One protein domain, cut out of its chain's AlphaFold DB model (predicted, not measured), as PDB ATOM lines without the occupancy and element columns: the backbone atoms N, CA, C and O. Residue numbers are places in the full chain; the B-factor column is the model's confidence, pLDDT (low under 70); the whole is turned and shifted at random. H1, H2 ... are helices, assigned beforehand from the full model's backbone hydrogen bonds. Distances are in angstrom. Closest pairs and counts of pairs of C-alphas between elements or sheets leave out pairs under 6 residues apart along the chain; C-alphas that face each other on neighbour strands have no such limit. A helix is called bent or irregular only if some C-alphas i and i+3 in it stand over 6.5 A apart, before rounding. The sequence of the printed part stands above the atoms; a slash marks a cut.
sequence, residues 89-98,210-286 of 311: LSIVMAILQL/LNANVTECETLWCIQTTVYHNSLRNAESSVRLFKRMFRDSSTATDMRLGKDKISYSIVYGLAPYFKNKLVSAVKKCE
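This is residues 89 to 98 and 210 to 286 of the 311 residues of the protein "Hypothetical protein" of Timema monikensis (UniProt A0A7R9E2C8). A long helix, H5, crosses H2 nearly at a right angle and then runs on as an arm, whose last part, residues 279 to 286, sticks out free. H2 and H3 make a V, with the short H4 across its open end, while H1 packs on H5 and on the end of H2. The printed part has 87 residues, with five named helices in the order H1, H2, H3, H4, H5 and no named strand; the class is all helix, and 69 residues are in the helices. The whole is only just loose, close to compact, with a radius of gyration of the C-alphas of 14.6 A, and it spans 52 by 25 by 17 A.

Find C-alpha 89 at (-30.647, 6.376, -35.444); there H1, residues 89 to 98, begins and runs 14.2 A. After the cut, look for H2, residues 212 to 227, 22.4 A long, from C-alpha 212 at (-30.187, -13.710, -53.716). Next come H3, residues 232 to 245, 19.8 A, and H4, residues 250 to 254, 6.0 A. H5, residues 259 to 282, runs 32.5 A to C-alpha 282 at (-32.286, 15.867, -44.965); it is neither bent nor irregular, but only just: C-alphas 267 and 270 are 6.4 A apart.

Begin with the two hubs, H2 and H5, which touch three helices each. They touch each other about perpendicular, at 80 degrees, their closest C-alphas, Cys 222 and Ile 262, 5.9 A apart. H1 touches H5 at a steep tilt of 46 degrees, opposite ways, with C-alphas 95 and 271 closest at 6.5 A. H1 also touches H2, with residues 223 to 227 of H2 alone, about perpendicular at 87 degrees; C-alphas 91 and 227 are closest, at 5.8 A. H3 touches H5 at 69.8 degrees, steep and only just short of about perpendicular, opposite ways, closest at the C-alphas of Leu 232 and Lys 259, 5.0 A. H2 and H3 are close but not clearly touching, at a steep tilt of 45 degrees, opposite ways, with C-alphas 225 and 235 closest at 6.4 A. H4 touches H2, closest at C-alphas 214 and 251, 5.4 A, and H3, closest at C-alphas 243 and 253, 4.9 A. H1 is apart from H3 and H4, and H4 from H5. The helix packing is mostly crossed: H1 and H2, H1 and H5, H2 and H5, and H3 and H5 stand at steep or about perpendicular angles. Each O i to N i+4 pair is within hydrogen-bond range in H1, H2 and H4; in H3 it is 9 of 10 and in H5 17 of 20.

The two C-alphas farthest apart, Arg 247 and Glu 286, are 52.0 A apart. Residues 279 to 286, of which 279 to 282 belong to H5, stand free; without them the body spans 39 by 24 by 18 A. Residues 99 to 209 are not printed, and C-alphas 98 and 210 are 27.0 A apart across the cut. The links H2 to H3, H3 to H4 and H4 to H5 are tight. The mean pLDDT of the printed part is 87.4, and it is under 70 at residues 89 to 98 and at residue 210.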
ATOM      1  N   LEU A  89     -31.625   5.640 -36.250       42.94
ATOM      2  CA  LEU A  89     -30.647   6.376 -35.444       42.94
ATOM      3  C   LEU A  89     -29.758   5.416 -34.641       42.94
ATOM      4  O   LEU A  89     -28.539   5.515 -34.740       42.94
ATOM      5  N   SER A  90     -30.338   4.423 -33.955       48.00
ATOM      6  CA  SER A  90     -29.562   3.412 -33.216       48.00
ATOM      7  C   SER A  90     -28.597   2.626 -34.124       48.00
ATOM      8  O   SER A  90     -27.417   2.480 -33.799       48.00
ATOM      9  N   ILE A  91     -29.044   2.213 -35.320       49.72
ATOM     10  CA  ILE A  91     -28.185   1.543 -36.315       49.72
ATOM     11  C   ILE A  91     -27.008   2.435 -36.736       49.72
ATOM     12  O   ILE A  91     -25.872   1.966 -36.773       49.72
ATOM     13  N   VAL A  92     -27.250   3.712 -37.051       51.09
ATOM     14  CA  VAL A  92     -26.191   4.651 -37.467       51.09
ATOM     15  C   VAL A  92     -25.191   4.899 -36.332       51.09
ATOM     16  O   VAL A  92     -23.985   4.900 -36.578       51.09
ATOM     17  N   MET A  93     -25.666   5.030 -35.095       49.50
ATOM     18  CA  MET A  93     -24.836   5.250 -33.905       49.50
ATOM     19  C   MET A  93     -23.953   4.030 -33.600       49.50
ATOM     20  O   MET A  93     -22.733   4.160 -33.489       49.50
ATOM     21  N   ALA A  94     -24.528   2.822 -33.599       48.56
ATOM     22  CA  ALA A  94     -23.786   1.572 -33.430       48.56
ATOM     23  C   ALA A  94     -22.728   1.366 -34.533       48.56
ATOM     24  O   ALA A  94     -21.607   0.929 -34.261       48.56
ATOM     25  N   ILE A  95     -23.050   1.729 -35.777       48.59
ATOM     26  CA  ILE A  95     -22.121   1.708 -36.915       48.59
ATOM     27  C   ILE A  95     -20.948   2.677 -36.711       48.59
ATOM     28  O   ILE A  95     -19.796   2.306 -36.959       48.59
ATOM     29  N   LEU A  96     -21.214   3.905 -36.255       48.44
ATOM     30  CA  LEU A  96     -20.179   4.909 -36.003       48.44
ATOM     31  C   LEU A  96     -19.259   4.484 -34.850       48.44
ATOM     32  O   LEU A  96     -18.037   4.531 -34.999       48.44
ATOM     33  N   GLN A  97     -19.822   3.976 -33.752       47.56
ATOM     34  CA  GLN A  97     -19.076   3.504 -32.579       47.56
ATOM     35  C   GLN A  97     -18.220   2.257 -32.894       47.56
ATOM     36  O   GLN A  97     -17.035   2.213 -32.544       47.56
ATOM     37  N   LEU A  98     -18.743   1.284 -33.657       45.88
ATOM     38  CA  LEU A  98     -17.955   0.149 -34.168       45.88
ATOM     39  C   LEU A  98     -16.834   0.590 -35.126       45.88
ATOM     40  O   LEU A  98     -15.765  -0.029 -35.153       45.88
ATOM     41  N   LEU A 210     -24.430 -15.086 -56.938       66.56
ATOM     42  CA  LEU A 210     -24.829 -14.675 -55.601       66.56
ATOM     43  C   LEU A 210     -26.239 -15.227 -55.351       66.56
ATOM     44  O   LEU A 210     -27.185 -14.838 -56.036       66.56
ATOM     45  N   ASN A 211     -26.390 -16.148 -54.399       83.25
ATOM     46  CA  ASN A 211     -27.710 -16.643 -54.012       83.25
ATOM     47  C   ASN A 211     -28.483 -15.470 -53.391       83.25
ATOM     48  O   ASN A 211     -28.172 -15.054 -52.274       83.25
ATOM     49  N   ALA A 212     -29.459 -14.916 -54.121       87.25
ATOM     50  CA  ALA A 212     -30.187 -13.710 -53.716       87.25
ATOM     51  C   ALA A 212     -30.804 -13.869 -52.317       87.25
ATOM     52  O   ALA A 212     -30.500 -13.079 -51.429       87.25
ATOM     53  N   ASN A 213     -31.525 -14.972 -52.088       90.88
ATOM     54  CA  ASN A 213     -32.143 -15.310 -50.802       90.88
ATOM     55  C   ASN A 213     -31.109 -15.399 -49.659       90.88
ATOM     56  O   ASN A 213     -31.331 -14.886 -48.569       90.88
ATOM     57  N   VAL A 214     -29.941 -16.010 -49.906       93.12
ATOM     58  CA  VAL A 214     -28.860 -16.098 -48.904       93.12
ATOM     59  C   VAL A 214     -28.293 -14.712 -48.608       93.12
ATOM     60  O   VAL A 214     -28.065 -14.379 -47.451       93.12
ATOM     61  N   THR A 215     -28.106 -13.886 -49.636       92.94
ATOM     62  CA  THR A 215     -27.586 -12.515 -49.509       92.94
ATOM     63  C   THR A 215     -28.554 -11.621 -48.734       92.94
ATOM     64  O   THR A 215     -28.129 -10.827 -47.896       92.94
ATOM     65  N   GLU A 216     -29.856 -11.777 -48.975       93.44
ATOM     66  CA  GLU A 216     -30.931 -11.115 -48.241       93.44
ATOM     67  C   GLU A 216     -30.925 -11.534 -46.765       93.44
ATOM     68  O   GLU A 216     -30.798 -10.674 -45.894       93.44
ATOM     69  N   CYS A 217     -30.934 -12.839 -46.464       95.25
ATOM     70  CA  CYS A 217     -30.849 -13.339 -45.088       95.25
ATOM     71  C   CYS A 217     -29.558 -12.909 -44.372       95.25
ATOM     72  O   CYS A 217     -29.596 -12.546 -43.197       95.25
ATOM     73  N   GLU A 218     -28.410 -12.901 -45.056       95.25
ATOM     74  CA  GLU A 218     -27.149 -12.403 -44.493       95.25
ATOM     75  C   GLU A 218     -27.198 -10.896 -44.205       95.25
ATOM     76  O   GLU A 218     -26.676 -10.442 -43.184       95.25
ATOM     77  N   THR A 219     -27.850 -10.119 -45.071       95.69
ATOM     78  CA  THR A 219     -28.031  -8.670 -44.914       95.69
ATOM     79  C   THR A 219     -28.983  -8.361 -43.756       95.69
ATOM     80  O   THR A 219     -28.648  -7.544 -42.897       95.69
ATOM     81  N   LEU A 220     -30.114  -9.068 -43.669       95.44
ATOM     82  CA  LEU A 220     -31.043  -9.008 -42.539       95.44
ATOM     83  C   LEU A 220     -30.345  -9.384 -41.226       95.44
ATOM     84  O   LEU A 220     -30.494  -8.669 -40.239       95.44
ATOM     85  N   TRP A 221     -29.507 -10.427 -41.213       96.25
ATOM     86  CA  TRP A 221     -28.736 -10.792 -40.020       96.25
ATOM     87  C   TRP A 221     -27.716  -9.721 -39.611       96.25
ATOM     88  O   TRP A 221     -27.531  -9.471 -38.420       96.25
ATOM     89  N   CYS A 222     -27.082  -9.032 -40.566       95.75
ATOM     90  CA  CYS A 222     -26.193  -7.902 -40.271       95.75
ATOM     91  C   CYS A 222     -26.952  -6.708 -39.656       95.75
ATOM     92  O   CYS A 222     -26.461  -6.089 -38.709       95.75
ATOM     93  N   ILE A 223     -28.162  -6.415 -40.150       95.75
ATOM     94  CA  ILE A 223     -29.052  -5.394 -39.575       95.75
ATOM     95  C   ILE A 223     -29.473  -5.806 -38.157       95.75
ATOM     96  O   ILE A 223     -29.241  -5.047 -37.219       95.75
ATOM     97  N   GLN A 224     -29.983  -7.029 -37.976       95.19
ATOM     98  CA  GLN A 224     -30.377  -7.595 -36.679       95.19
ATOM     99  C   GLN A 224     -29.224  -7.548 -35.663       95.19
ATOM    100  O   GLN A 224     -29.405  -7.141 -34.518       95.19
ATOM    101  N   THR A 225     -28.012  -7.907 -36.092       93.44
ATOM    102  CA  THR A 225     -26.809  -7.856 -35.249       93.44
ATOM    103  C   THR A 225     -26.535  -6.440 -34.742       93.44
ATOM    104  O   THR A 225     -26.144  -6.268 -33.591       93.44
ATOM    105  N   THR A 226     -26.781  -5.429 -35.579       90.44
ATOM    106  CA  THR A 226     -26.565  -4.018 -35.236       90.44
ATOM    107  C   THR A 226     -27.673  -3.481 -34.324       90.44
ATOM    108  O   THR A 226     -27.360  -2.872 -33.307       90.44
ATOM    109  N   VAL A 227     -28.949  -3.750 -34.639       91.12
ATOM    110  CA  VAL A 227     -30.121  -3.295 -33.858       91.12
ATOM    111  C   VAL A 227     -30.097  -3.817 -32.422       91.12
ATOM    112  O   VAL A 227     -30.390  -3.076 -31.492       91.12
ATOM    113  N   TYR A 228     -29.735  -5.087 -32.233       90.62
ATOM    114  CA  TYR A 228     -29.710  -5.728 -30.915       90.62
ATOM    115  C   TYR A 228     -28.333  -5.647 -30.232       90.62
ATOM    116  O   TYR A 228     -28.101  -6.351 -29.252       90.62
ATOM    117  N   HIS A 229     -27.407  -4.830 -30.757       87.00
ATOM    118  CA  HIS A 229     -26.028  -4.671 -30.267       87.00
ATOM    119  C   HIS A 229     -25.303  -6.009 -29.998       87.00
ATOM    120  O   HIS A 229     -24.493  -6.140 -29.076       87.00
ATOM    121  N   ASN A 230     -25.597  -7.026 -30.811       88.31
ATOM    122  CA  ASN A 230     -25.064  -8.371 -30.641       88.31
ATOM    123  C   ASN A 230     -23.559  -8.389 -30.917       88.31
ATOM    124  O   ASN A 230     -23.084  -7.837 -31.915       88.31
ATOM    125  N   SER A 231     -22.797  -9.096 -30.077       93.75
ATOM    126  CA  SER A 231     -21.368  -9.256 -30.335       93.75
ATOM    127  C   SER A 231     -21.152  -9.992 -31.655       93.75
ATOM    128  O   SER A 231     -21.809 -10.989 -31.946       93.75
ATOM    129  N   LEU A 232     -20.201  -9.532 -32.471       92.25
ATOM    130  CA  LEU A 232     -19.939 -10.147 -33.781       92.25
ATOM    131  C   LEU A 232     -19.487 -11.616 -33.664       92.25
ATOM    132  O   LEU A 232     -19.661 -12.393 -34.599       92.25
ATOM    133  N   ARG A 233     -18.924 -11.995 -32.506       93.75
ATOM    134  CA  ARG A 233     -18.574 -13.377 -32.150       93.75
ATOM    135  C   ARG A 233     -19.829 -14.213 -31.861       93.75
ATOM    136  O   ARG A 233     -19.928 -15.330 -32.362       93.75
ATOM    137  N   ASN A 234     -20.803 -13.663 -31.126       94.38
ATOM    138  CA  ASN A 234     -22.109 -14.294 -30.920       94.38
ATOM    139  C   ASN A 234     -22.884 -14.410 -32.241       94.38
ATOM    140  O   ASN A 234     -23.360 -15.486 -32.576       94.38
ATOM    141  N   ALA A 235     -22.917 -13.342 -33.040       93.88
ATOM    142  CA  ALA A 235     -23.604 -13.307 -34.326       93.88
ATOM    143  C   ALA A 235     -23.056 -14.340 -35.329       93.88
ATOM    144  O   ALA A 235     -23.834 -14.942 -36.065       93.88
ATOM    145  N   GLU A 236     -21.741 -14.592 -35.341       95.62
ATOM    146  CA  GLU A 236     -21.157 -15.714 -36.086       95.62
ATOM    147  C   GLU A 236     -21.563 -17.076 -35.495       95.62
ATOM    148  O   GLU A 236     -21.907 -17.994 -36.242       95.62
ATOM    149  N   SER A 237     -21.538 -17.222 -34.166       95.94
ATOM    150  CA  SER A 237     -21.951 -18.456 -33.484       95.94
ATOM    151  C   SER A 237     -23.401 -18.831 -33.818       95.94
ATOM    152  O   SER A 237     -23.677 -19.976 -34.172       95.94
ATOM    153  N   SER A 238     -24.314 -17.854 -33.828       95.19
ATOM    154  CA  SER A 238     -25.711 -18.039 -34.236       95.19
ATOM    155  C   SER A 238     -25.837 -18.543 -35.676       95.19
ATOM    156  O   SER A 238     -26.597 -19.470 -35.924       95.19
ATOM    157  N   VAL A 239     -25.045 -18.026 -36.625       95.06
ATOM    158  CA  VAL A 239     -25.054 -18.514 -38.020       95.06
ATOM    159  C   VAL A 239     -24.569 -19.965 -38.118       95.06
ATOM    160  O   VAL A 239     -25.104 -20.749 -38.905       95.06
ATOM    161  N   ARG A 240     -23.588 -20.366 -37.296       94.44
ATOM    162  CA  ARG A 240     -23.170 -21.775 -37.188       94.44
ATOM    163  C   ARG A 240     -24.284 -22.647 -36.596       94.44
ATOM    164  O   ARG A 240     -24.488 -23.763 -37.069       94.44
ATOM    165  N   LEU A 241     -25.021 -22.133 -35.612       96.06
ATOM    166  CA  LEU A 241     -26.166 -22.808 -34.998       96.06
ATOM    167  C   LEU A 241     -27.347 -22.954 -35.975       96.06
ATOM    168  O   LEU A 241     -27.930 -24.034 -36.046       96.06
ATOM    169  N   PHE A 242     -27.651 -21.943 -36.796       95.12
ATOM    170  CA  PHE A 242     -28.732 -22.003 -37.791       95.12
ATOM    171  C   PHE A 242     -28.546 -23.153 -38.785       95.12
ATOM    172  O   PHE A 242     -29.497 -23.882 -39.043       95.12
ATOM    173  N   LYS A 243     -27.315 -23.408 -39.249       94.00
ATOM    174  CA  LYS A 243     -26.982 -24.585 -40.083       94.00
ATOM    175  C   LYS A 243     -27.284 -25.924 -39.407       94.00
ATOM    176  O   LYS A 243     -27.455 -26.932 -40.086       94.00
ATOM    177  N   ARG A 244     -27.258 -25.968 -38.070       94.25
ATOM    178  CA  ARG A 244     -27.494 -27.186 -37.288       94.25
ATOM    179  C   ARG A 244     -28.966 -27.362 -36.920       94.25
ATOM    180  O   ARG A 244     -29.411 -28.506 -36.881       94.25
ATOM    181  N   MET A 245     -29.682 -26.265 -36.677       97.00
ATOM    182  CA  MET A 245     -31.121 -26.252 -36.395       97.00
ATOM    183  C   MET A 245     -31.960 -26.457 -37.666       97.00
ATOM    184  O   MET A 245     -32.863 -27.282 -37.666       97.00
ATOM    185  N   PHE A 246     -31.620 -25.763 -38.755       95.50
ATOM    186  CA  PHE A 246     -32.392 -25.708 -40.002       95.50
ATOM    187  C   PHE A 246     -31.628 -26.409 -41.134       95.50
ATOM    188  O   PHE A 246     -31.077 -25.776 -42.035       95.50
ATOM    189  N   ARG A 247     -31.519 -27.739 -41.032       92.75
ATOM    190  CA  ARG A 247     -30.753 -28.591 -41.971       92.75
ATOM    191  C   ARG A 247     -31.492 -28.854 -43.289       92.75
ATOM    192  O   ARG A 247     -30.877 -29.237 -44.275       92.75
ATOM    193  N   ASP A 248     -32.803 -28.673 -43.256       94.50
ATOM    194  CA  ASP A 248     -33.759 -28.661 -44.361       94.50
ATOM    195  C   ASP A 248     -33.672 -27.367 -45.192       94.50
ATOM    196  O   ASP A 248     -33.821 -27.386 -46.413       94.50
ATOM    197  N   SER A 249     -33.372 -26.239 -44.543       94.50
ATOM    198  CA  SER A 249     -33.188 -24.956 -45.213       94.50
ATOM    199  C   SER A 249     -31.857 -24.904 -45.968       94.50
ATOM    200  O   SER A 249     -30.773 -24.752 -45.390       94.50
ATOM    201  N   SER A 250     -31.948 -24.935 -47.300       92.06
ATOM    202  CA  SER A 250     -30.824 -24.640 -48.200       92.06
ATOM    203  C   SER A 250     -30.210 -23.270 -47.905       92.06
ATOM    204  O   SER A 250     -28.991 -23.128 -47.883       92.06
ATOM    205  N   THR A 251     -31.044 -22.277 -47.576       91.75
ATOM    206  CA  THR A 251     -30.590 -20.914 -47.268       91.75
ATOM    207  C   THR A 251     -29.755 -20.883 -45.988       91.75
ATOM    208  O   THR A 251     -28.638 -20.369 -46.013       91.75
ATOM    209  N   ALA A 252     -30.226 -21.490 -44.890       92.94
ATOM    210  CA  ALA A 252     -29.458 -21.557 -43.642       92.94
ATOM    211  C   ALA A 252     -28.153 -22.359 -43.812       92.94
ATOM    212  O   ALA A 252     -27.098 -21.968 -43.304       92.94
ATOM    213  N   THR A 253     -28.205 -23.446 -44.587       93.38
ATOM    214  CA  THR A 253     -27.034 -24.260 -44.936       93.38
ATOM    215  C   THR A 253     -25.998 -23.464 -45.736       93.38
ATOM    216  O   THR A 253     -24.805 -23.555 -45.434       93.38
ATOM    217  N   ASP A 254     -26.425 -22.614 -46.672       92.62
ATOM    218  CA  ASP A 254     -25.545 -21.822 -47.538       92.62
ATOM    219  C   ASP A 254     -25.040 -20.507 -46.921       92.62
ATOM    220  O   ASP A 254     -24.003 -20.009 -47.363       92.62
ATOM    221  N   MET A 255     -25.691 -19.956 -45.883       92.38
ATOM    222  CA  MET A 255     -25.230 -18.734 -45.195       92.38
ATOM    223  C   MET A 255     -23.765 -18.865 -44.749       92.38
ATOM    224  O   MET A 255     -23.409 -19.732 -43.952       92.38
ATOM    225  N   ARG A 256     -22.875 -18.001 -45.238       90.12
ATOM    226  CA  ARG A 256     -21.428 -18.040 -44.972       90.12
ATOM    227  C   ARG A 256     -21.014 -16.711 -44.377       90.12
ATOM    228  O   ARG A 256     -20.395 -15.885 -45.045       90.12
ATOM    229  N   LEU A 257     -21.381 -16.511 -43.114       93.25
ATOM    230  CA  LEU A 257     -21.338 -15.212 -42.458       93.25
ATOM    231  C   LEU A 257     -20.552 -15.280 -41.135       93.25
ATOM    232  O   LEU A 257     -21.110 -15.521 -40.069       93.25
ATOM    233  N   GLY A 258     -19.230 -15.102 -41.231       94.56
ATOM    234  CA  GLY A 258     -18.321 -15.002 -40.079       94.56
ATOM    235  C   GLY A 258     -18.121 -13.560 -39.596       94.56
ATOM    236  O   GLY A 258     -18.402 -12.617 -40.338       94.56
ATOM    237  N   LYS A 259     -17.581 -13.384 -38.383       94.25
ATOM    238  CA  LYS A 259     -17.390 -12.109 -37.660       94.25
ATOM    239  C   LYS A 259     -16.872 -10.966 -38.539       94.25
ATOM    240  O   LYS A 259     -17.375  -9.843 -38.469       94.25
ATOM    241  N   ASP A 260     -15.868 -11.245 -39.366       93.44
ATOM    242  CA  ASP A 260     -15.225 -10.229 -40.201       93.44
ATOM    243  C   ASP A 260     -16.039  -9.897 -41.458       93.44
ATOM    244  O   ASP A 260     -16.098  -8.729 -41.840       93.44
ATOM    245  N   LYS A 261     -16.773 -10.862 -42.033       94.62
ATOM    246  CA  LYS A 261     -17.746 -10.586 -43.104       94.62
ATOM    247  C   LYS A 261     -18.934  -9.782 -42.571       94.62
ATOM    248  O   LYS A 261     -19.307  -8.813 -43.215       94.62
ATOM    249  N   ILE A 262     -19.461 -10.105 -41.382       94.88
ATOM    250  CA  ILE A 262     -20.505  -9.297 -40.716       94.88
ATOM    251  C   ILE A 262     -20.004  -7.859 -40.543       94.88
ATOM    252  O   ILE A 262     -20.650  -6.917 -40.994       94.88
ATOM    253  N   SER A 263     -18.812  -7.685 -39.962       93.31
ATOM    254  CA  SER A 263     -18.206  -6.361 -39.795       93.31
ATOM    255  C   SER A 263     -18.037  -5.615 -41.116       93.31
ATOM    256  O   SER A 263     -18.254  -4.407 -41.154       93.31
ATOM    257  N   TYR A 264     -17.615  -6.301 -42.179       93.19
ATOM    258  CA  TYR A 264     -17.383  -5.681 -43.478       93.19
ATOM    259  C   TYR A 264     -18.703  -5.269 -44.143       93.19
ATOM    260  O   TYR A 264     -18.831  -4.126 -44.582       93.19
ATOM    261  N   SER A 265     -19.712  -6.144 -44.138       93.06
ATOM    262  CA  SER A 265     -21.064  -5.852 -44.630       93.06
ATOM    263  C   SER A 265     -21.706  -4.674 -43.895       93.06
ATOM    264  O   SER A 265     -22.308  -3.813 -44.533       93.06
ATOM    265  N   ILE A 266     -21.536  -4.587 -42.572       92.75
ATOM    266  CA  ILE A 266     -22.029  -3.459 -41.770       92.75
ATOM    267  C   ILE A 266     -21.292  -2.161 -42.144       92.75
ATOM    268  O   ILE A 266     -21.937  -1.183 -42.516       92.75
ATOM    269  N   VAL A 267     -19.955  -2.143 -42.087       89.62
ATOM    270  CA  VAL A 267     -19.147  -0.911 -42.215       89.62
ATOM    271  C   VAL A 267     -19.027  -0.400 -43.656       89.62
ATOM    272  O   VAL A 267     -18.974   0.810 -43.867       89.62
ATOM    273  N   TYR A 268     -18.991  -1.284 -44.656       90.62
ATOM    274  CA  TYR A 268     -18.773  -0.915 -46.063       90.62
ATOM    275  C   TYR A 268     -20.002  -1.119 -46.960       90.62
ATOM    276  O   TYR A 268     -20.042  -0.553 -48.048       90.62
ATOM    277  N   GLY A 269     -21.009  -1.881 -46.519       90.94
ATOM    278  CA  GLY A 269     -22.279  -2.056 -47.236       90.94
ATOM    279  C   GLY A 269     -23.406  -1.204 -46.646       90.94
ATOM    280  O   GLY A 269     -23.862  -0.239 -47.260       90.94
ATOM    281  N   LEU A 270     -23.846  -1.550 -45.434       92.19
ATOM    282  CA  LEU A 270     -25.012  -0.940 -44.785       92.19
ATOM    283  C   LEU A 270     -24.770   0.521 -44.385       92.19
ATOM    284  O   LEU A 270     -25.601   1.382 -44.671       92.19
ATOM    285  N   ALA A 271     -23.628   0.821 -43.765       89.12
ATOM    286  CA  ALA A 271     -23.282   2.163 -43.301       89.12
ATOM    287  C   ALA A 271     -23.364   3.249 -44.394       89.12
ATOM    288  O   ALA A 271     -24.089   4.228 -44.187       89.12
ATOM    289  N   PRO A 272     -22.697   3.123 -45.565       92.69
ATOM    290  CA  PRO A 272     -22.820   4.128 -46.619       92.69
ATOM    291  C   PRO A 272     -24.227   4.176 -47.226       92.69
ATOM    292  O   PRO A 272     -24.684   5.268 -47.563       92.69
ATOM    293  N   TYR A 273     -24.948   3.051 -47.317       91.50
ATOM    294  CA  TYR A 273     -26.339   3.043 -47.785       91.50
ATOM    295  C   TYR A 273     -27.246   3.887 -46.875       91.50
ATOM    296  O   TYR A 273     -27.909   4.812 -47.353       91.50
ATOM    297  N   PHE A 274     -27.234   3.636 -45.560       90.12
ATOM    298  CA  PHE A 274     -28.050   4.396 -44.609       90.12
ATOM    299  C   PHE A 274     -27.607   5.860 -44.504       90.12
ATOM    300  O   PHE A 274     -28.465   6.740 -44.507       90.12
ATOM    301  N   LYS A 275     -26.296   6.143 -44.518       89.81
ATOM    302  CA  LYS A 275     -25.768   7.518 -44.561       89.81
ATOM    303  C   LYS A 275     -26.285   8.283 -45.781       89.81
ATOM    304  O   LYS A 275     -26.777   9.399 -45.640       89.81
ATOM    305  N   ASN A 276     -26.204   7.694 -46.974       91.38
ATOM    306  CA  ASN A 276     -26.659   8.342 -48.205       91.38
ATOM    307  C   ASN A 276     -28.180   8.544 -48.208       91.38
ATOM    308  O   ASN A 276     -28.655   9.584 -48.669       91.38
ATOM    309  N   LYS A 277     -28.941   7.588 -47.657       91.62
ATOM    310  CA  LYS A 277     -30.400   7.678 -47.505       91.62
ATOM    311  C   LYS A 277     -30.806   8.792 -46.534       91.62
ATOM    312  O   LYS A 277     -31.703   9.560 -46.864       91.62
ATOM    313  N   LEU A 278     -30.104   8.926 -45.405       89.50
ATOM    314  CA  LEU A 278     -30.274  10.016 -44.439       89.50
ATOM    315  C   LEU A 278     -29.961  11.378 -45.075       89.50
ATOM    316  O   LEU A 278     -30.809  12.260 -45.078       89.50
ATOM    317  N   VAL A 279     -28.786  11.531 -45.699       90.44
ATOM    318  CA  VAL A 279     -28.390  12.785 -46.372       90.44
ATOM    319  C   VAL A 279     -29.372  13.165 -47.488       90.44
ATOM    320  O   VAL A 279     -29.697  14.336 -47.642       90.44
ATOM    321  N   SER A 280     -29.878  12.192 -48.250       93.75
ATOM    322  CA  SER A 280     -30.879  12.432 -49.303       93.75
ATOM    323  C   SER A 280     -32.270  12.781 -48.767       93.75
ATOM    324  O   SER A 280     -33.069  13.329 -49.522       93.75
ATOM    325  N   ALA A 281     -32.580  12.442 -47.513       91.25
ATOM    326  CA  ALA A 281     -33.814  12.848 -46.848       91.25
ATOM    327  C   ALA A 281     -33.670  14.268 -46.279       91.25
ATOM    328  O   ALA A 281     -34.444  15.138 -46.655       91.25
ATOM    329  N   VAL A 282     -32.604  14.534 -45.514       92.12
ATOM    330  CA  VAL A 282     -32.286  15.867 -44.965       92.12
ATOM    331  C   VAL A 282     -32.209  16.932 -46.066       92.12
ATOM    332  O   VAL A 282     -32.768  18.008 -45.912       92.12
ATOM    333  N   LYS A 283     -31.608  16.622 -47.226       93.25
ATOM    334  CA  LYS A 283     -31.550  17.531 -48.391       93.25
ATOM    335  C   LYS A 283     -32.906  17.886 -49.022       93.25
ATOM    336  O   LYS A 283     -32.934  18.750 -49.892       93.25
ATOM    337  N   LYS A 284     -33.987  17.184 -48.674       94.56
ATOM    338  CA  LYS A 284     -35.350  17.458 -49.160       94.56
ATOM    339  C   LYS A 284     -36.195  18.225 -48.146       94.56
ATOM    340  O   LYS A 284     -37.279  18.670 -48.510       94.56
ATOM    341  N   CYS A 285     -35.728  18.349 -46.906       93.19
ATOM    342  CA  CYS A 285     -36.415  19.094 -45.866       93.19
ATOM    343  C   CYS A 285     -35.953  20.551 -45.884       93.19
ATOM    344  O   CYS A 285     -34.770  20.835 -46.052       93.19
ATOM    345  N   GLU A 286     -36.902  21.465 -45.706       95.12
ATOM    346  CA  GLU A 286     -36.635  22.903 -45.608       95.12
ATOM    347  C   GLU A 286     -35.925  23.248 -44.289       95.12
ATOM    348  O   GLU A 286     -34.991  24.047 -44.263       95.12
TER     349      GLU A 286